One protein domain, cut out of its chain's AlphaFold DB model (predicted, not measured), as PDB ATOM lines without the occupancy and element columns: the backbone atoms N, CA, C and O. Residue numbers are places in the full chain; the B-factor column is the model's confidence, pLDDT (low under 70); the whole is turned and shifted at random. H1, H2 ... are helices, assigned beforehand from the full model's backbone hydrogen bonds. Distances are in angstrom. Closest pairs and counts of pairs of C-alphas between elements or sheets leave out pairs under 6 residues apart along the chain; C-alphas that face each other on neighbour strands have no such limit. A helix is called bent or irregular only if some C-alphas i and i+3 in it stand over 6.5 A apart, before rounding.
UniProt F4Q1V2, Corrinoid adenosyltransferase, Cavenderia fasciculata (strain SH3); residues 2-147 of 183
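AT A GLANCE: This is residues 2 to 147 of the 183 residues of the protein "Corrinoid adenosyltransferase" of Cavenderia fasciculata (strain SH3) (UniProt F4Q1V2). A long helical hairpin, H6 and H7, makes the length of an elongated bundle; H5 packs along H7, and H3 runs lengthwise beside them, more loosely joined. The short helices H1 and H2 lie by the first residues of H3 at one end, H4 lies beyond the last residues of H3 at the other, and a short pairing ties the stretch between H5 and H6 to the residues after H7. The 146 printed residues hold seven named helices, H1 to H7 in chain order, and no named strand; the class is all helix. The whole is compact, with a radius of gyration of the C-alphas of 16.9 A, and spans 55 by 30 by 23 A.

IN THESE COORDINATES: H6, the longest helix, covers residues 85 to 110, 38.4 A from C-alpha 85 at (2.259, -18.352, 121.497) to C-alpha 110. It has a kink of 28 degrees near residue 104 and is only just irregular: C-alphas 104 and 107 are 6.7 A apart. H7, residues 117 to 140, measures 33.8 A and ends with C-alpha 140 at (-1.820, -15.522, 115.730). H5 is residues 57 to 70, 20.1 A, and H3 is residues 18 to 35, 25.5 A. The short helices are H1, residues 2 to 8, beginning with C-alpha 2 at (-1.939, -7.765, 128.378), H2, residues 12 to 15, and H4, residues 46 to 51.

HOW THE PARTS SIT: H6 and H7 form a helical hairpin and touch at a shallow tilt of 9 degrees, opposite ways; their closest C-alphas, of Ser 88 and Ser 133, are 4.1 A apart. H7 is the hub, touching four helices. H5 touches it at a shallow tilt of 23 degrees, the same way, closest at the C-alphas of Val 59 and Phe 121, 5.1 A. H3 only just touches H7, with 3 pairs of C-alphas within 8 A, the closest those of Leu 31 and Ala 118, 6.7 A. H3 and H5 are close but not clearly touching, at 7.9 A between the C-alphas of Leu 27 and His 58. H2 only just touches H7, with 3 pairs, closest at the C-alphas of Arg 13 and Val 139, 7.1 A. H1 touches H3 with the closest C-alphas, of Val 3 and Ile 18, 5.6 A apart. H1 also touches H6, at 7.1 A between the C-alphas of Ala 2 and Gln 90. H1 and H2 touch only at the corner, with the C-alphas of Cys 6 and Leu 14 closest, 5.5 A apart. H4 touches no helix but is near H3; H3 and H6 are apart. Every O i to N i+4 pair is within hydrogen-bond range in H1, H3, H4, H5 and H7, and 20 of 22 are in H6; H2 is too short for such a pair.

THE WHOLE: The two C-alphas farthest apart, of Gly 42 and Asn 141, are 54.6 A apart. The printed part has no cut. The link from H5 to H6, residues 71 to 84, is long; its residues 80 to 81 pair antiparallel with residues 145 to 146. The mean pLDDT of the printed part is 87.5, and residues 2 to 11 are under 70.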
ATOM      1  N   ALA A   2      -1.221  -7.205 129.540       55.94
ATOM      2  CA  ALA A   2      -1.939  -7.765 128.378       55.94
ATOM      3  C   ALA A   2      -2.328  -6.730 127.293       55.94
ATOM      4  O   ALA A   2      -2.062  -6.947 126.116       55.94
ATOM      5  N   VAL A   3      -2.854  -5.564 127.693       61.34
ATOM      6  CA  VAL A   3      -3.216  -4.461 126.775       61.34
ATOM      7  C   VAL A   3      -2.017  -3.950 125.964       61.34
ATOM      8  O   VAL A   3      -2.088  -3.839 124.742       61.34
ATOM      9  N   GLU A   4      -0.893  -3.678 126.628       60.38
ATOM     10  CA  GLU A   4       0.334  -3.212 125.965       60.38
ATOM     11  C   GLU A   4       0.916  -4.274 125.023       60.38
ATOM     12  O   GLU A   4       1.412  -3.950 123.945       60.38
ATOM     13  N   TYR A   5       0.771  -5.559 125.356       61.94
ATOM     14  CA  TYR A   5       1.168  -6.646 124.462       61.94
ATOM     15  C   TYR A   5       0.308  -6.710 123.187       61.94
ATOM     16  O   TYR A   5       0.866  -6.872 122.100       61.94
ATOM     17  N   CYS A   6      -1.011  -6.496 123.276       60.09
ATOM     18  CA  CYS A   6      -1.880  -6.403 122.095       60.09
ATOM     19  C   CYS A   6      -1.477  -5.244 121.163       60.09
ATOM     20  O   CYS A   6      -1.506  -5.394 119.938       60.09
ATOM     21  N   LYS A   7      -1.038  -4.107 121.725       59.88
ATOM     22  CA  LYS A   7      -0.582  -2.932 120.957       59.88
ATOM     23  C   LYS A   7       0.725  -3.193 120.195       59.88
ATOM     24  O   LYS A   7       0.870  -2.750 119.055       59.88
ATOM     25  N   LEU A   8       1.661  -3.946 120.779       57.94
ATOM     26  CA  LEU A   8       3.003  -4.163 120.215       57.94
ATOM     27  C   LEU A   8       3.025  -5.008 118.928       57.94
ATOM     28  O   LEU A   8       3.900  -4.815 118.085       57.94
ATOM     29  N   LYS A   9       2.075  -5.932 118.739       61.94
ATOM     30  CA  LYS A   9       2.085  -6.886 117.609       61.94
ATOM     31  C   LYS A   9       1.309  -6.431 116.366       61.94
ATOM     32  O   LYS A   9       1.344  -7.132 115.359       61.94
ATOM     33  N   LYS A  10       0.624  -5.277 116.405       61.25
ATOM     34  CA  LYS A  10      -0.202  -4.731 115.299       61.25
ATOM     35  C   LYS A  10      -1.246  -5.710 114.720       61.25
ATOM     36  O   LYS A  10      -1.723  -5.509 113.602       61.25
ATOM     37  N   ASN A  11      -1.629  -6.758 115.453       68.44
ATOM     38  CA  ASN A  11      -2.691  -7.664 115.019       68.44
ATOM     39  C   ASN A  11      -4.043  -6.981 115.267       68.44
ATOM     40  O   ASN A  11      -4.437  -6.791 116.417       68.44
ATOM     41  N   LYS A  12      -4.745  -6.604 114.190       71.00
ATOM     42  CA  LYS A  12      -6.009  -5.852 114.262       71.00
ATOM     43  C   LYS A  12      -7.045  -6.513 115.180       71.00
ATOM     44  O   LYS A  12      -7.637  -5.821 115.995       71.00
ATOM     45  N   ARG A  13      -7.167  -7.845 115.135       72.94
ATOM     46  CA  ARG A  13      -8.135  -8.594 115.956       72.94
ATOM     47  C   ARG A  13      -7.795  -8.595 117.448       72.94
ATOM     48  O   ARG A  13      -8.689  -8.646 118.280       72.94
ATOM     49  N   LEU A  14      -6.508  -8.521 117.801       73.75
ATOM     50  CA  LEU A  14      -6.083  -8.386 119.200       73.75
ATOM     51  C   LEU A  14      -6.252  -6.951 119.708       73.75
ATOM     52  O   LEU A  14      -6.566  -6.740 120.876       73.75
ATOM     53  N   ILE A  15      -6.064  -5.965 118.829       76.25
ATOM     54  CA  ILE A  15      -6.283  -4.549 119.145       76.25
ATOM     55  C   ILE A  15      -7.762  -4.279 119.430       76.25
ATOM     56  O   ILE A  15      -8.070  -3.554 120.370       76.25
ATOM     57  N   GLU A  16      -8.673  -4.904 118.682       80.75
ATOM     58  CA  GLU A  16     -10.125  -4.805 118.901       80.75
ATOM     59  C   GLU A  16     -10.556  -5.264 120.304       80.75
ATOM     60  O   GLU A  16     -11.581  -4.815 120.805       80.75
ATOM     61  N   LYS A  17      -9.752  -6.103 120.971       82.69
ATOM     62  CA  LYS A  17     -10.005  -6.578 122.338       82.69
ATOM     63  C   LYS A  17      -9.428  -5.690 123.440       82.69
ATOM     64  O   LYS A  17      -9.728  -5.913 124.608       82.69
ATOM     65  N   ILE A  18      -8.640  -4.667 123.106       83.06
ATOM     66  CA  ILE A  18      -8.063  -3.751 124.102       83.06
ATOM     67  C   ILE A  18      -9.132  -3.050 124.956       83.06
ATOM     68  O   ILE A  18      -8.976  -3.091 126.175       83.06
ATOM     69  N   PRO A  19     -10.205  -2.461 124.390       87.56
ATOM     70  CA  PRO A  19     -11.202  -1.754 125.196       87.56
ATOM     71  C   PRO A  19     -11.877  -2.663 126.230       87.56
ATOM     72  O   PRO A  19     -12.064  -2.269 127.374       87.56
ATOM     73  N   GLU A  20     -12.172  -3.908 125.846       89.06
ATOM     74  CA  GLU A  20     -12.756  -4.931 126.722       89.06
ATOM     75  C   GLU A  20     -11.799  -5.300 127.871       89.06
ATOM     76  O   GLU A  20     -12.203  -5.393 129.027       89.06
ATOM     77  N   LEU A  21     -10.498  -5.435 127.584       89.94
ATOM     78  CA  LEU A  21      -9.479  -5.691 128.607       89.94
ATOM     79  C   LEU A  21      -9.263  -4.495 129.547       89.94
ATOM     80  O   LEU A  21      -8.995  -4.700 130.729       89.94
ATOM     81  N   GLU A  22      -9.349  -3.265 129.039       91.38
ATOM     82  CA  GLU A  22      -9.287  -2.045 129.854       91.38
ATOM     83  C   GLU A  22     -10.525  -1.928 130.760       91.38
ATOM     84  O   GLU A  22     -10.377  -1.645 131.948       91.38
ATOM     85  N   GLU A  23     -11.724  -2.250 130.257       92.62
ATOM     86  CA  GLU A  23     -12.941  -2.329 131.080       92.62
ATOM     87  C   GLU A  23     -12.782  -3.371 132.195       92.62
ATOM     88  O   GLU A  23     -13.016  -3.059 133.362       92.62
ATOM     89  N   ILE A  24     -12.288  -4.574 131.880       93.94
ATOM     90  CA  ILE A  24     -12.002  -5.615 132.882       93.94
ATOM     91  C   ILE A  24     -11.020  -5.117 133.952       93.94
ATOM     92  O   ILE A  24     -11.181  -5.441 135.127       93.94
ATOM     93  N   GLN A  25     -10.002  -4.336 133.583       93.25
ATOM     94  CA  GLN A  25      -9.060  -3.772 134.555       93.25
ATOM     95  C   GLN A  25      -9.731  -2.787 135.514       93.25
ATOM     96  O   GLN A  25      -9.455  -2.844 136.714       93.25
ATOM     97  N   CYS A  26     -10.619  -1.927 135.012       94.12
ATOM     98  CA  CYS A  26     -11.425  -1.043 135.851       94.12
ATOM     99  C   CYS A  26     -12.330  -1.851 136.790       94.12
ATOM    100  O   CYS A  26     -12.301  -1.638 138.000       94.12
ATOM    101  N   LEU A  27     -13.032  -2.859 136.263       94.50
ATOM    102  CA  LEU A  27     -13.899  -3.727 137.065       94.50
ATOM    103  C   LEU A  27     -13.127  -4.480 138.151       94.50
ATOM    104  O   LEU A  27     -13.629  -4.647 139.256       94.50
ATOM    105  N   LEU A  28     -11.893  -4.912 137.880       94.88
ATOM    106  CA  LEU A  28     -11.031  -5.533 138.890       94.88
ATOM    107  C   LEU A  28     -10.633  -4.558 140.008       94.88
ATOM    108  O   LEU A  28     -10.441  -4.988 141.146       94.88
ATOM    109  N   PHE A  29     -10.509  -3.264 139.709       94.19
ATOM    110  CA  PHE A  29     -10.252  -2.236 140.717       94.19
ATOM    111  C   PHE A  29     -11.484  -1.996 141.601       94.19
ATOM    112  O   PHE A  29     -11.373  -1.964 142.832       94.19
ATOM    113  N   ASP A  30     -12.663  -1.912 140.986       93.50
ATOM    114  CA  ASP A  30     -13.942  -1.779 141.694       93.50
ATOM    115  C   ASP A  30     -14.217  -3.010 142.565       93.50
ATOM    116  O   ASP A  30     -14.551  -2.890 143.746       93.50
ATOM    117  N   LEU A  31     -13.951  -4.202 142.029       93.94
ATOM    118  CA  LEU A  31     -14.013  -5.466 142.755       93.94
ATOM    119  C   LEU A  31     -13.059  -5.477 143.958       93.94
ATOM    120  O   LEU A  31     -13.424  -5.936 145.038       93.94
ATOM    121  N   GLY A  32     -11.841  -4.951 143.805       93.06
ATOM    122  CA  GLY A  32     -10.900  -4.800 144.916       93.06
ATOM    123  C   GLY A  32     -11.467  -3.926 146.038       93.06
ATOM    124  O   GLY A  32     -11.389  -4.299 147.209       93.06
ATOM    125  N   SER A  33     -12.098  -2.806 145.681       92.00
ATOM    126  CA  SER A  33     -12.762  -1.906 146.637       92.00
ATOM    127  C   SER A  33     -13.956  -2.575 147.327       92.00
ATOM    128  O   SER A  33     -14.166  -2.394 148.528       92.00
ATOM    129  N   HIS A  34     -14.706  -3.387 146.582       90.94
ATOM    130  CA  HIS A  34     -15.802  -4.197 147.098       90.94
ATOM    131  C   HIS A  34     -15.324  -5.204 148.152       90.94
ATOM    132  O   HIS A  34     -15.854  -5.226 149.258       90.94
ATOM    133  N   ILE A  35     -14.288  -5.991 147.847       90.50
ATOM    134  CA  ILE A  35     -13.739  -7.005 148.765       90.50
ATOM    135  C   ILE A  35     -13.108  -6.361 150.003       90.50
ATOM    136  O   ILE A  35     -13.194  -6.907 151.099       90.50
ATOM    137  N   ALA A  36     -12.475  -5.198 149.839       90.19
ATOM    138  CA  ALA A  36     -11.850  -4.463 150.936       90.19
ATOM    139  C   ALA A  36     -12.862  -3.804 151.893       90.19
ATOM    140  O   ALA A  36     -12.447  -3.254 152.913       90.19
ATOM    141  N   THR A  37     -14.162  -3.849 151.581       87.56
ATOM    142  CA  THR A  37     -15.234  -3.260 152.392       87.56
ATOM    143  C   THR A  37     -16.087  -4.373 153.005       87.56
ATOM    144  O   THR A  37     -16.986  -4.884 152.336       87.56
ATOM    145  N   PRO A  38     -15.849  -4.760 154.274       80.88
ATOM    146  CA  PRO A  38     -16.610  -5.822 154.920       80.88
ATOM    147  C   PRO A  38     -18.104  -5.490 154.951       80.88
ATOM    148  O   PRO A  38     -18.495  -4.389 155.364       80.88
ATOM    149  N   ARG A  39     -18.935  -6.456 154.545       77.88
ATOM    150  CA  ARG A  39     -20.405  -6.335 154.555       77.88
ATOM    151  C   ARG A  39     -21.052  -6.803 155.862       77.88
ATOM    152  O   ARG A  39     -22.273  -6.840 155.966       77.88
ATOM    153  N   THR A  40     -20.245  -7.126 156.867       77.56
ATOM    154  CA  THR A  40     -20.698  -7.499 158.209       77.56
ATOM    155  C   THR A  40     -21.395  -6.330 158.911       77.56
ATOM    156  O   THR A  40     -20.987  -5.169 158.794       77.56
ATOM    157  N   GLU A  41     -22.461  -6.626 159.661       70.12
ATOM    158  CA  GLU A  41     -23.249  -5.607 160.364       70.12
ATOM    159  C   GLU A  41     -22.367  -4.735 161.273       70.12
ATOM    160  O   GLU A  41     -21.475  -5.219 161.971       70.12
ATOM    161  N   GLY A  42     -22.575  -3.415 161.223       70.56
ATOM    162  CA  GLY A  42     -21.812  -2.439 162.012       70.56
ATOM    163  C   GLY A  42     -20.365  -2.199 161.558       70.56
ATOM    164  O   GLY A  42     -19.690  -1.362 162.152       70.56
ATOM    165  N   SER A  43     -19.886  -2.883 160.512       73.06
ATOM    166  CA  SER A  43     -18.480  -2.799 160.073       73.06
ATOM    167  C   SER A  43     -18.217  -1.685 159.056       73.06
ATOM    168  O   SER A  43     -17.103  -1.176 158.975       73.06
ATOM    169  N   SER A  44     -19.251  -1.271 158.316       79.44
ATOM    170  CA  SER A  44     -19.178  -0.236 157.278       79.44
ATOM    171  C   SER A  44     -20.426   0.648 157.306       79.44
ATOM    172  O   SER A  44     -21.521   0.184 157.626       79.44
ATOM    173  N   SER A  45     -20.290   1.931 156.953       80.81
ATOM    174  CA  SER A  45     -21.457   2.814 156.817       80.81
ATOM    175  C   SER A  45     -22.296   2.428 155.593       80.81
ATOM    176  O   SER A  45     -21.763   1.950 154.590       80.81
ATOM    177  N   SER A  46     -23.604   2.697 155.634       78.88
ATOM    178  CA  SER A  46     -24.511   2.455 154.497       78.88
ATOM    179  C   SER A  46     -24.055   3.164 153.216       78.88
ATOM    180  O   SER A  46     -24.186   2.625 152.121       78.88
ATOM    181  N   MET A  47     -23.451   4.348 153.353       79.38
ATOM    182  CA  MET A  47     -22.899   5.102 152.231       79.38
ATOM    183  C   MET A  47     -21.656   4.432 151.629       79.38
ATOM    184  O   MET A  47     -21.488   4.466 150.414       79.38
ATOM    185  N   HIS A  48     -20.792   3.817 152.443       79.38
ATOM    186  CA  HIS A  48     -19.650   3.055 151.928       79.38
ATOM    187  C   HIS A  48     -20.113   1.799 151.190       79.38
ATOM    188  O   HIS A  48     -19.679   1.580 150.064       79.38
ATOM    189  N   LEU A  49     -21.064   1.055 151.763       80.88
ATOM    190  CA  LEU A  49     -21.610  -0.168 151.165       80.88
ATOM    191  C   LEU A  49     -22.249   0.059 149.787       80.88
ATOM    192  O   LEU A  49     -22.099  -0.794 148.916       80.88
ATOM    193  N   ALA A  50     -22.929   1.195 149.597       80.69
ATOM    194  CA  ALA A  50     -23.527   1.575 148.316       80.69
ATOM    195  C   ALA A  50     -22.478   2.009 147.277       80.69
ATOM    196  O   ALA A  50     -22.645   1.777 146.085       80.69
ATOM    197  N   ARG A  51     -21.377   2.641 147.705       83.56
ATOM    198  CA  ARG A  51     -20.307   3.091 146.793       83.56
ATOM    199  C   ARG A  51     -19.405   1.959 146.318       83.56
ATOM    200  O   ARG A  51     -18.749   2.116 145.297       83.56
ATOM    201  N   THR A  52     -19.345   0.869 147.073       86.38
ATOM    202  CA  THR A  52     -18.539  -0.318 146.759       86.38
ATOM    203  C   THR A  52     -19.412  -1.509 146.373       86.38
ATOM    204  O   THR A  52     -18.972  -2.656 146.441       86.38
ATOM    205  N   GLU A  53     -20.674  -1.275 146.013       86.38
ATOM    206  CA  GLU A  53     -21.542  -2.306 145.457       86.38
ATOM    207  C   GLU A  53     -20.969  -2.821 144.134       86.38
ATOM    208  O   GLU A  53     -20.486  -2.047 143.311       86.38
ATOM    209  N   PHE A  54     -20.991  -4.142 143.951       91.25
ATOM    210  CA  PHE A  54     -20.521  -4.784 142.731       91.25
ATOM    211  C   PHE A  54     -21.699  -5.506 142.086       91.25
ATOM    212  O   PHE A  54     -22.353  -6.333 142.715       91.25
ATOM    213  N   SER A  55     -22.024  -5.125 140.852       92.25
ATOM    214  CA  SER A  55     -23.255  -5.557 140.193       92.25
ATOM    215  C   SER A  55     -23.096  -6.909 139.498       92.25
ATOM    216  O   SER A  55     -22.116  -7.135 138.786       92.25
ATOM    217  N   GLU A  56     -24.123  -7.760 139.591       92.69
ATOM    218  CA  GLU A  56     -24.219  -9.017 138.826       92.69
ATOM    219  C   GLU A  56     -24.187  -8.772 137.303       92.69
ATOM    220  O   GLU A  56     -23.714  -9.613 136.546       92.69
ATOM    221  N   THR A  57     -24.576  -7.577 136.839       94.25
ATOM    222  CA  THR A  57     -24.494  -7.198 135.414       94.25
ATOM    223  C   THR A  57     -23.071  -7.290 134.852       94.25
ATOM    224  O   THR A  57     -22.881  -7.493 133.653       94.25
ATOM    225  N   HIS A  58     -22.042  -7.177 135.699       94.12
ATOM    226  CA  HIS A  58     -20.658  -7.392 135.282       94.12
ATOM    227  C   HIS A  58     -20.373  -8.860 134.953       94.12
ATOM    228  O   HIS A  58     -19.575  -9.129 134.061       94.12
ATOM    229  N   VAL A  59     -21.031  -9.801 135.635       94.94
ATOM    230  CA  VAL A  59     -20.931 -11.239 135.346       94.94
ATOM    231  C   VAL A  59     -21.537 -11.528 133.975       94.94
ATOM    232  O   VAL A  59     -20.875 -12.133 133.133       94.94
ATOM    233  N   GLU A  60     -22.735 -11.000 133.716       94.88
ATOM    234  CA  GLU A  60     -23.440 -11.150 132.435       94.88
ATOM    235  C   GLU A  60     -22.612 -10.611 131.259       94.88
ATOM    236  O   GLU A  60     -22.500 -11.254 130.217       94.88
ATOM    237  N   LYS A  61     -21.959  -9.453 131.428       94.12
ATOM    238  CA  LYS A  61     -21.053  -8.891 130.410       94.12
ATOM    239  C   LYS A  61     -19.908  -9.842 130.050       94.12
ATOM    240  O   LYS A  61     -19.555  -9.955 128.877       94.12
ATOM    241  N   ILE A  62     -19.319 -10.509 131.044       95.75
ATOM    242  CA  ILE A  62     -18.229 -11.466 130.820       95.75
ATOM    243  C   ILE A  62     -18.746 -12.719 130.111       95.75
ATOM    244  O   ILE A  62     -18.081 -13.206 129.199       95.75
ATOM    245  N   GLU A  63     -19.923 -13.217 130.489       95.62
ATOM    246  CA  GLU A  63     -20.566 -14.356 129.821       95.62
ATOM    247  C   GLU A  63     -20.834 -14.059 128.342       95.62
ATOM    248  O   GLU A  63     -20.410 -14.826 127.479       95.62
ATOM    249  N   LEU A  64     -21.394 -12.887 128.032       95.06
ATOM    250  CA  LEU A  64     -21.589 -12.449 126.648       95.06
ATOM    251  C   LEU A  64     -20.265 -12.371 125.876       95.06
ATOM    252  O   LEU A  64     -20.187 -12.798 124.725       95.06
ATOM    253  N   ALA A  65     -19.201 -11.857 126.496       93.25
ATOM    254  CA  ALA A  65     -17.895 -11.773 125.848       93.25
ATOM    255  C   ALA A  65     -17.276 -13.160 125.572       93.25
ATOM    256  O   ALA A  65     -16.601 -13.333 124.553       93.25
ATOM    257  N   ILE A  66     -17.510 -14.142 126.451       94.50
ATOM    258  CA  ILE A  66     -17.130 -15.546 126.234       94.50
ATOM    259  C   ILE A  66     -17.894 -16.112 125.037       94.50
ATOM    260  O   ILE A  66     -17.261 -16.608 124.104       94.50
ATOM    261  N   ASP A  67     -19.220 -15.966 125.028       94.19
ATOM    262  CA  ASP A  67     -20.086 -16.484 123.966       94.19
ATOM    263  C   ASP A  67     -19.701 -15.923 122.589       94.19
ATOM    264  O   ASP A  67     -19.663 -16.654 121.599       94.19
ATOM    265  N   GLU A  68     -19.358 -14.633 122.505       91.94
ATOM    266  CA  GLU A  68     -18.878 -14.025 121.260       91.94
ATOM    267  C   GLU A  68     -17.566 -14.647 120.762       91.94
ATOM    268  O   GLU A  68     -17.388 -14.825 119.556       91.94
ATOM    269  N   MET A  69     -16.642 -15.000 121.660       90.62
ATOM    270  CA  MET A  69     -15.386 -15.647 121.270       90.62
ATOM    271  C   MET A  69     -15.591 -17.108 120.879       90.62
ATOM    272  O   MET A  69     -15.019 -17.552 119.880       90.62
ATOM    273  N   ASP A  70     -16.429 -17.834 121.615       91.00
ATOM    274  CA  ASP A  70     -16.686 -19.257 121.393       91.00
ATOM    275  C   ASP A  70     -17.277 -19.542 120.005       91.00
ATOM    276  O   ASP A  70     -16.991 -20.591 119.426       91.00
ATOM    277  N   LYS A  71     -17.980 -18.579 119.389       92.38
ATOM    278  CA  LYS A  71     -18.449 -18.664 117.988       92.38
ATOM    279  C   LYS A  71     -17.330 -18.915 116.972       92.38
ATOM    280  O   LYS A  71     -17.588 -19.468 115.904       92.38
ATOM    281  N   TYR A  72     -16.105 -18.487 117.269       88.94
ATOM    282  CA  TYR A  72     -14.949 -18.637 116.379       88.94
ATOM    283  C   TYR A  72     -14.069 -19.837 116.734       88.94
ATOM    284  O   TYR A  72     -13.193 -20.206 115.949       88.94
ATOM    285  N   LEU A  73     -14.253 -20.419 117.919       89.25
ATOM    286  CA  LEU A  73     -13.373 -21.451 118.444       89.25
ATOM    287  C   LEU A  73     -13.855 -22.844 118.052       89.25
ATOM    288  O   LEU A  73     -15.040 -23.165 118.072       89.25
ATOM    289  N   ALA A  74     -12.899 -23.719 117.744       87.12
ATOM    290  CA  ALA A  74     -13.210 -25.125 117.568       87.12
ATOM    291  C   ALA A  74     -13.710 -25.723 118.901       87.12
ATOM    292  O   ALA A  74     -13.144 -25.412 119.963       87.12
ATOM    293  N   PRO A  75     -14.716 -26.618 118.861       87.94
ATOM    294  CA  PRO A  75     -15.259 -27.237 120.062       87.94
ATOM    295  C   PRO A  75     -14.161 -27.975 120.832       87.94
ATOM    296  O   PRO A  75     -13.343 -28.697 120.252       87.94
ATOM    297  N   LEU A  76     -14.145 -27.790 122.152       87.44
ATOM    298  CA  LEU A  76     -13.126 -28.358 123.025       87.44
ATOM    299  C   LEU A  76     -13.339 -29.871 123.177       87.44
ATOM    300  O   LEU A  76     -14.184 -30.318 123.946       87.44
ATOM    301  N   LYS A  77     -12.569 -30.671 122.432       83.81
ATOM    302  CA  LYS A  77     -12.629 -32.145 122.500       83.81
ATOM    303  C   LYS A  77     -11.620 -32.751 123.473       83.81
ATOM    304  O   LYS A  77     -11.834 -33.851 123.966       83.81
ATOM    305  N   ASN A  78     -10.524 -32.043 123.739       86.69
ATOM    306  CA  ASN A  78      -9.417 -32.513 124.566       86.69
ATOM    307  C   ASN A  78      -8.930 -31.400 125.497       86.69
ATOM    308  O   ASN A  78      -9.140 -30.218 125.227       86.69
ATOM    309  N   PHE A  79      -8.225 -31.776 126.565       88.00
ATOM    310  CA  PHE A  79      -7.534 -30.806 127.409       88.00
ATOM    311  C   PHE A  79      -6.410 -30.119 126.632       88.00
ATOM    312  O   PHE A  79      -5.592 -30.782 125.991       88.00
ATOM    313  N   ILE A  80      -6.362 -28.792 126.732       90.06
ATOM    314  CA  ILE A  80      -5.333 -27.956 126.117       90.06
ATOM    315  C   ILE A  80      -4.317 -27.564 127.190       90.06
ATOM    316  O   ILE A  80      -4.678 -27.148 128.293       90.06
ATOM    317  N   LEU A  81      -3.039 -27.711 126.861       89.31
ATOM    318  CA  LEU A  81      -1.932 -27.222 127.665       89.31
ATOM    319  C   LEU A  81      -1.805 -25.702 127.512       89.31
ATOM    320  O   LEU A  81      -1.943 -25.197 126.397       89.31
ATOM    321  N   PRO A  82      -1.498 -24.968 128.598       89.06
ATOM    322  CA  PRO A  82      -1.264 -23.536 128.501       89.06
ATOM    323  C   PRO A  82      -0.067 -23.268 127.576       89.06
ATOM    324  O   PRO A  82       1.046 -23.709 127.853       89.06
ATOM    325  N   GLY A  83      -0.317 -22.583 126.463       85.62
ATOM    326  CA  GLY A  83       0.638 -22.389 125.372       85.62
ATOM    327  C   GLY A  83      -0.031 -21.696 124.184       85.62
ATOM    328  O   GLY A  83      -0.991 -20.957 124.377       85.62
ATOM    329  N   GLY A  84       0.443 -21.942 122.958       80.31
ATOM    330  CA  GLY A  84      -0.153 -21.339 121.753       80.31
ATOM    331  C   GLY A  84       0.344 -19.917 121.464       80.31
ATOM    332  O   GLY A  84      -0.425 -19.046 121.077       80.31
ATOM    333  N   GLY A  85       1.637 -19.667 121.686       85.00
ATOM    334  CA  GLY A  85       2.259 -18.352 121.497       85.00
ATOM    335  C   GLY A  85       2.374 -17.549 122.795       85.00
ATOM    336  O   GLY A  85       1.845 -17.933 123.843       85.00
ATOM    337  N   LEU A  86       3.114 -16.438 122.739       84.69
ATOM    338  CA  LEU A  86       3.385 -15.593 123.909       84.69
ATOM    339  C   LEU A  86       2.096 -14.946 124.429       84.69
ATOM    340  O   LEU A  86       1.872 -14.884 125.634       84.69
ATOM    341  N   GLU A  87       1.245 -14.506 123.507       82.31
ATOM    342  CA  GLU A  87      -0.018 -13.821 123.756       82.31
ATOM    343  C   GLU A  87      -0.982 -14.737 124.520       82.31
ATOM    344  O   GLU A  87      -1.417 -14.414 125.624       82.31
ATOM    345  N   SER A  88      -1.241 -15.932 123.983       89.69
ATOM    346  CA  SER A  88      -2.088 -16.934 124.636       89.69
ATOM    347  C   SER A  88      -1.529 -17.366 125.996       89.69
ATOM    348  O   SER A  88      -2.259 -17.450 126.987       89.69
ATOM    349  N   SER A  89      -0.208 -17.561 126.085       90.00
ATOM    350  CA  SER A  89       0.451 -17.951 127.338       90.00
ATOM    351  C   SER A  89       0.241 -16.918 128.449       90.00
ATOM    352  O   SER A  89      -0.004 -17.294 129.595       90.00
ATOM    353  N   GLN A  90       0.272 -15.620 128.131       89.81
ATOM    354  CA  GLN A  90      -0.013 -14.569 129.111       89.81
ATOM    355  C   GLN A  90      -1.454 -14.618 129.620       89.81
ATOM    356  O   GLN A  90      -1.676 -14.497 130.825       89.81
ATOM    357  N   PHE A  91      -2.429 -14.860 128.746       92.12
ATOM    358  CA  PHE A  91      -3.817 -15.018 129.178       92.12
ATOM    359  C   PHE A  91      -4.021 -16.274 130.030       92.12
ATOM    360  O   PHE A  91      -4.749 -16.240 131.022       92.12
ATOM    361  N   HIS A  92      -3.287 -17.354 129.757       94.00
ATOM    362  CA  HIS A  92      -3.257 -18.505 130.656       94.00
ATOM    363  C   HIS A  92      -2.660 -18.185 132.037       94.00
ATOM    364  O   HIS A  92      -3.130 -18.740 133.035       94.00
ATOM    365  N   ILE A  93      -1.685 -17.274 132.125       94.69
ATOM    366  CA  ILE A  93      -1.195 -16.757 133.412       94.69
ATOM    367  C   ILE A  93      -2.307 -15.974 134.115       94.69
ATOM    368  O   ILE A  93      -2.595 -16.269 135.274       94.69
ATOM    369  N   CYS A  94      -2.976 -15.039 133.430       93.81
ATOM    370  CA  CYS A  94      -4.114 -14.297 133.985       93.81
ATOM    371  C   CYS A  94      -5.191 -15.246 134.537       93.81
ATOM    372  O   CYS A  94      -5.608 -15.103 135.685       93.81
ATOM    373  N   ARG A  95      -5.541 -16.298 133.787       96.00
ATOM    374  CA  ARG A  95      -6.450 -17.359 134.243       96.00
ATOM    375  C   ARG A  95      -5.974 -18.025 135.535       96.00
ATOM    376  O   ARG A  95      -6.770 -18.230 136.451       96.00
ATOM    377  N   ALA A  96      -4.694 -18.386 135.624       96.62
ATOM    378  CA  ALA A  96      -4.133 -19.006 136.825       96.62
ATOM    379  C   ALA A  96      -4.164 -18.059 138.038       96.62
ATOM    380  O   ALA A  96      -4.385 -18.519 139.161       96.62
ATOM    381  N   VAL A  97      -3.983 -16.751 137.816       96.88
ATOM    382  CA  VAL A  97      -4.146 -15.720 138.850       96.88
ATOM    383  C   VAL A  97      -5.598 -15.647 139.315       96.88
ATOM    384  O   VAL A  97      -5.820 -15.759 140.514       96.88
ATOM    385  N   CYS A  98      -6.582 -15.580 138.413       96.94
ATOM    386  CA  CYS A  98      -8.001 -15.576 138.790       96.94
ATOM    387  C   CYS A  98      -8.386 -16.808 139.618       96.94
ATOM    388  O   CYS A  98      -8.999 -16.671 140.669       96.94
ATOM    389  N   ARG A  99      -7.952 -18.012 139.213       96.88
ATOM    390  CA  ARG A  99      -8.203 -19.250 139.981       96.88
ATOM    391  C   ARG A  99      -7.517 -19.253 141.348       96.88
ATOM    392  O   ARG A  99      -7.944 -19.979 142.239       96.88
ATOM    393  N   ARG A 100      -6.414 -18.513 141.515       97.31
ATOM    394  CA  ARG A 100      -5.786 -18.313 142.827       97.31
ATOM    395  C   ARG A 100      -6.634 -17.375 143.675       97.31
ATOM    396  O   ARG A 100      -7.004 -17.771 144.770       97.31
ATOM    397  N   THR A 101      -7.024 -16.227 143.128       95.88
ATOM    398  CA  THR A 101      -7.907 -15.274 143.805       95.88
ATOM    399  C   THR A 101      -9.228 -15.923 144.236       95.88
ATOM    400  O   THR A 101      -9.656 -15.728 145.363       95.88
ATOM    401  N   GLU A 102      -9.838 -16.763 143.396       95.44
ATOM    402  CA  GLU A 102     -11.050 -17.530 143.735       95.44
ATOM    403  C   GLU A 102     -10.860 -18.398 144.993       95.44
ATOM    404  O   GLU A 102     -11.717 -18.427 145.877       95.44
ATOM    405  N   ARG A 103      -9.711 -19.079 145.112       95.75
ATOM    406  CA  ARG A 103      -9.383 -19.876 146.305       95.75
ATOM    407  C   ARG A 103      -9.178 -19.001 147.536       95.75
ATOM    408  O   ARG A 103      -9.620 -19.393 148.611       95.75
ATOM    409  N   ASP A 104      -8.559 -17.837 147.370       94.50
ATOM    410  CA  ASP A 104      -8.313 -16.883 148.457       94.50
ATOM    411  C   ASP A 104      -9.618 -16.218 148.941       94.50
ATOM    412  O   ASP A 104      -9.747 -15.885 150.117       94.50
ATOM    413  N   MET A 105     -10.623 -16.087 148.066       93.38
ATOM    414  CA  MET A 105     -11.964 -15.587 148.403       93.38
ATOM    415  C   MET A 105     -12.845 -16.619 149.113       93.38
ATOM    416  O   MET A 105     -13.752 -16.245 149.853       93.38
ATOM    417  N   SER A 106     -12.612 -17.918 148.901       93.38
ATOM    418  CA  SER A 106     -13.472 -18.977 149.447       93.38
ATOM    419  C   SER A 106     -13.625 -18.933 150.983       93.38
ATOM    420  O   SER A 106     -14.751 -19.083 151.462       93.38
ATOM    421  N   PRO A 107     -12.567 -18.691 151.788       93.50
ATOM    422  CA  PRO A 107     -12.712 -18.442 153.224       93.50
ATOM    423  C   PRO A 107     -13.565 -17.208 153.546       93.50
ATOM    424  O   PRO A 107     -14.469 -17.314 154.367       93.50
ATOM    425  N   LEU A 108     -13.343 -16.088 152.851       91.00
ATOM    426  CA  LEU A 108     -14.065 -14.827 153.078       91.00
ATOM    427  C   LEU A 108     -15.567 -14.966 152.814       91.00
ATOM    428  O   LEU A 108     -16.384 -14.413 153.547       91.00
ATOM    429  N   LEU A 109     -15.931 -15.739 151.788       91.00
ATOM    430  CA  LEU A 109     -17.326 -16.043 151.481       91.00
ATOM    431  C   LEU A 109     -17.970 -16.895 152.586       91.00
ATOM    432  O   LEU A 109     -19.100 -16.632 152.989       91.00
ATOM    433  N   ARG A 110     -17.247 -17.893 153.119       90.88
ATOM    434  CA  ARG A 110     -17.739 -18.739 154.228       90.88
ATOM    435  C   ARG A 110     -17.950 -17.958 155.522       90.88
ATOM    436  O   ARG A 110     -18.834 -18.310 156.292       90.88
ATOM    437  N   GLU A 111     -17.155 -16.920 155.744       89.62
ATOM    438  CA  GLU A 111     -17.276 -16.006 156.885       89.62
ATOM    439  C   GLU A 111     -18.295 -14.878 156.642       89.62
ATOM    440  O   GLU A 111     -18.473 -14.018 157.501       89.62
ATOM    441  N   SER A 112     -18.971 -14.867 155.484       85.88
ATOM    442  CA  SER A 112     -19.926 -13.823 155.082       85.88
ATOM    443  C   SER A 112     -19.333 -12.403 155.084       85.88
ATOM    444  O   SER A 112     -20.055 -11.418 155.232       85.88
ATOM    445  N   ALA A 113     -18.013 -12.286 154.901       85.69
ATOM    446  CA  ALA A 113     -17.319 -11.001 154.812       85.69
ATOM    447  C   ALA A 113     -17.541 -10.315 153.450       85.69
ATOM    448  O   ALA A 113     -17.533  -9.084 153.366       85.69
ATOM    449  N   ILE A 114     -17.757 -11.122 152.408       89.62
ATOM    450  CA  ILE A 114     -18.065 -10.718 151.030       89.62
ATOM    451  C   ILE A 114     -19.352 -11.402 150.558       89.62
ATOM    452  O   ILE A 114     -19.729 -12.446 151.093       89.62
ATOM    453  N   ASP A 115     -20.006 -10.839 149.543       89.12
ATOM    454  CA  ASP A 115     -21.143 -11.486 148.882       89.12
ATOM    455  C   ASP A 115     -20.706 -12.424 147.737       89.12
ATOM    456  O   ASP A 115     -19.522 -12.561 147.419       89.12
ATOM    457  N   GLU A 116     -21.673 -13.120 147.134       91.50
ATOM    458  CA  GLU A 116     -21.420 -14.102 146.073       91.50
ATOM    459  C   GLU A 116     -21.067 -13.487 144.712       91.50
ATOM    460  O   GLU A 116     -20.546 -14.203 143.851       91.50
ATOM    461  N   THR A 117     -21.340 -12.198 144.495       93.00
ATOM    462  CA  THR A 117     -21.162 -11.558 143.180       93.00
ATOM    463  C   THR A 117     -19.681 -11.532 142.794       93.00
ATOM    464  O   THR A 117     -19.306 -11.884 141.673       93.00
ATOM    465  N   ALA A 118     -18.807 -11.232 143.762       92.69
ATOM    466  CA  ALA A 118     -17.367 -11.157 143.562       92.69
ATOM    467  C   ALA A 118     -16.730 -12.517 143.179       92.69
ATOM    468  O   ALA A 118     -16.040 -12.587 142.153       92.69
ATOM    469  N   PRO A 119     -16.972 -13.621 143.917       94.31
ATOM    470  CA  PRO A 119     -16.536 -14.957 143.511       94.31
ATOM    471  C   PRO A 119     -17.093 -15.407 142.155       94.31
ATOM    472  O   PRO A 119     -16.341 -15.972 141.356       94.31
ATOM    473  N   LYS A 120     -18.375 -15.136 141.859       95.62
ATOM    474  CA  LYS A 120     -18.993 -15.466 140.559       95.62
ATOM    475  C   LYS A 120     -18.292 -14.751 139.409       95.62
ATOM    476  O   LYS A 120     -17.928 -15.385 138.419       95.62
ATOM    477  N   PHE A 121     -18.023 -13.458 139.574       96.56
ATOM    478  CA  PHE A 121     -17.299 -12.673 138.582       96.56
ATOM    479  C   PHE A 121     -15.886 -13.209 138.339       96.56
ATOM    480  O   PHE A 121     -15.502 -13.405 137.189       96.56
ATOM    481  N   ILE A 122     -15.115 -13.518 139.388       97.12
ATOM    482  CA  ILE A 122     -13.763 -14.085 139.231       97.12
ATOM    483  C   ILE A 122     -13.790 -15.467 138.567       97.12
ATOM    484  O   ILE A 122     -12.922 -15.767 137.737       97.12
ATOM    485  N   ASN A 123     -14.783 -16.297 138.897       96.44
ATOM    486  CA  ASN A 123     -14.985 -17.590 138.252       96.44
ATOM    487  C   ASN A 123     -15.197 -17.408 136.741       96.44
ATOM    488  O   ASN A 123     -14.422 -17.952 135.951       96.44
ATOM    489  N   ARG A 124     -16.129 -16.542 136.328       97.12
ATOM    490  CA  ARG A 124     -16.367 -16.251 134.906       97.12
ATOM    491  C   ARG A 124     -15.196 -15.571 134.220       97.12
ATOM    492  O   ARG A 124     -14.835 -15.955 133.113       97.12
ATOM    493  N   LEU A 125     -14.514 -14.651 134.891       97.06
ATOM    494  CA  LEU A 125     -13.335 -13.984 134.346       97.06
ATOM    495  C   LEU A 125     -12.209 -14.977 134.023       97.06
ATOM    496  O   LEU A 125     -11.452 -14.813 133.067       97.06
ATOM    497  N   SER A 126     -12.095 -16.048 134.802       97.56
ATOM    498  CA  SER A 126     -11.126 -17.097 134.510       97.56
ATOM    499  C   SER A 126     -11.506 -17.948 133.286       97.56
ATOM    500  O   SER A 126     -10.611 -18.378 132.555       97.56
ATOM    501  N   ASP A 127     -12.800 -18.171 133.037       96.31
ATOM    502  CA  ASP A 127     -13.291 -18.820 131.815       96.31
ATOM    503  C   ASP A 127     -13.088 -17.892 130.606       96.31
ATOM    504  O   ASP A 127     -12.583 -18.322 129.570       96.31
ATOM    505  N   TYR A 128     -13.320 -16.591 130.779       96.25
ATOM    506  CA  TYR A 128     -12.997 -15.562 129.792       96.25
ATOM    507  C   TYR A 128     -11.523 -15.574 129.390       96.25
ATOM    508  O   TYR A 128     -11.205 -15.619 128.203       96.25
ATOM    509  N   PHE A 129     -10.595 -15.617 130.353       95.25
ATOM    510  CA  PHE A 129      -9.172 -15.696 130.020       95.25
ATOM    511  C   PHE A 129      -8.781 -17.012 129.342       95.25
ATOM    512  O   PHE A 129      -7.780 -17.050 128.628       95.25
ATOM    513  N   PHE A 130      -9.548 -18.084 129.541       94.94
ATOM    514  CA  PHE A 130      -9.382 -19.310 128.770       94.94
ATOM    515  C   PHE A 130      -9.883 -19.141 127.329       94.94
ATOM    516  O   PHE A 130      -9.162 -19.477 126.396       94.94
ATOM    517  N   ALA A 131     -11.070 -18.570 127.124       94.12
ATOM    518  CA  ALA A 131     -11.603 -18.311 125.788       94.12
ATOM    519  C   ALA A 131     -10.703 -17.347 124.991       94.12
ATOM    520  O   ALA A 131     -10.332 -17.634 123.851       94.12
ATOM    521  N   VAL A 132     -10.242 -16.254 125.612       92.38
ATOM    522  CA  VAL A 132      -9.378 -15.270 124.944       92.38
ATOM    523  C   VAL A 132      -7.996 -15.843 124.617       92.38
ATOM    524  O   VAL A 132      -7.426 -15.482 123.591       92.38
ATOM    525  N   SER A 133      -7.450 -16.768 125.420       92.44
ATOM    526  CA  SER A 133      -6.158 -17.399 125.117       92.44
ATOM    527  C   SER A 133      -6.258 -18.295 123.878       92.44
ATOM    528  O   SER A 133      -5.426 -18.213 122.969       92.44
ATOM    529  N   ARG A 134      -7.340 -19.072 123.777       92.62
ATOM    530  CA  ARG A 134      -7.664 -19.867 122.585       92.62
ATOM    531  C   ARG A 134      -7.878 -18.980 121.360       92.62
ATOM    532  O   ARG A 134      -7.302 -19.229 120.302       92.62
ATOM    533  N   TYR A 135      -8.616 -17.882 121.524       91.06
ATOM    534  CA  TYR A 135      -8.826 -16.897 120.463       91.06
ATOM    535  C   TYR A 135      -7.503 -16.276 119.995       91.06
ATOM    536  O   TYR A 135      -7.258 -16.176 118.794       91.06
ATOM    537  N   CYS A 136      -6.601 -15.937 120.922       89.00
ATOM    538  CA  CYS A 136      -5.263 -15.438 120.604       89.00
ATOM    539  C   CYS A 136      -4.438 -16.453 119.810       89.00
ATOM    540  O   CYS A 136      -3.809 -16.085 118.817       89.00
ATOM    541  N   SER A 137      -4.462 -17.724 120.218       89.00
ATOM    542  CA  SER A 137      -3.782 -18.816 119.509       89.00
ATOM    543  C   SER A 137      -4.288 -18.924 118.065       89.00
ATOM    544  O   SER A 137      -3.493 -18.947 117.124       89.00
ATOM    545  N   LEU A 138      -5.612 -18.849 117.877       89.19
ATOM    546  CA  LEU A 138      -6.262 -18.855 116.565       89.19
ATOM    547  C   LEU A 138      -5.833 -17.665 115.689       89.19
ATOM    548  O   LEU A 138      -5.395 -17.861 114.558       89.19
ATOM    549  N   VAL A 139      -5.929 -16.425 116.186       87.19
ATOM    550  CA  VAL A 139      -5.643 -15.225 115.368       87.19
ATOM    551  C   VAL A 139      -4.157 -14.981 115.117       87.19
ATOM    552  O   VAL A 139      -3.809 -14.220 114.213       87.19
ATOM    553  N   THR A 140      -3.279 -15.584 115.919       84.50
ATOM    554  CA  THR A 140      -1.820 -15.522 115.730       84.50
ATOM    555  C   THR A 140      -1.262 -16.746 115.005       84.50
ATOM    556  O   THR A 140      -0.063 -16.789 114.745       84.50
ATOM    557  N   ASN A 141      -2.126 -17.696 114.628       85.56
ATOM    558  CA  ASN A 141      -1.781 -18.934 113.931       85.56
ATOM    559  C   ASN A 141      -0.762 -19.808 114.690       85.56
ATOM    560  O   ASN A 141       0.087 -20.463 114.083       85.56
ATOM    561  N   HIS A 142      -0.843 -19.815 116.022       86.31
ATOM    562  CA  HIS A 142      -0.068 -20.714 116.873       86.31
ATOM    563  C   HIS A 142      -0.963 -21.879 117.319       86.31
ATOM    564  O   HIS A 142      -2.000 -21.642 117.938       86.31
ATOM    565  N   PRO A 143      -0.596 -23.140 117.035       85.12
ATOM    566  CA  PRO A 143      -1.456 -24.277 117.340       85.12
ATOM    567  C   PRO A 143      -1.598 -24.519 118.849       85.12
ATOM    568  O   PRO A 143      -0.635 -24.432 119.618       85.12
ATOM    569  N   GLU A 144      -2.812 -24.881 119.266       88.44
ATOM    570  CA  GLU A 144      -3.111 -25.314 120.631       88.44
ATOM    571  C   GLU A 144      -2.442 -26.672 120.908       88.44
ATOM    572  O   GLU A 144      -2.569 -27.622 120.134       88.44
ATOM    573  N   SER A 145      -1.726 -26.788 122.029       87.94
ATOM    574  CA  SER A 145      -1.074 -28.044 122.416       87.94
ATOM    575  C   SER A 145      -2.038 -28.933 123.192       87.94
ATOM    576  O   SER A 145      -2.477 -28.576 124.280       87.94
ATOM    577  N   VAL A 146      -2.352 -30.111 122.660       89.38
ATOM    578  CA  VAL A 146      -3.239 -31.074 123.327       89.38
ATOM    579  C   VAL A 146      -2.462 -31.877 124.371       89.38
ATOM    580  O   VAL A 146      -1.371 -32.380 124.098       89.38
ATOM    581  N   TYR A 147      -3.031 -32.025 125.568       89.75
ATOM    582  CA  TYR A 147      -2.463 -32.866 126.619       89.75
ATOM    583  C   TYR A 147      -2.426 -34.340 126.187       89.75
ATOM    584  O   TYR A 147      -3.437 -34.901 125.763       89.75
TER     585      TYR A 147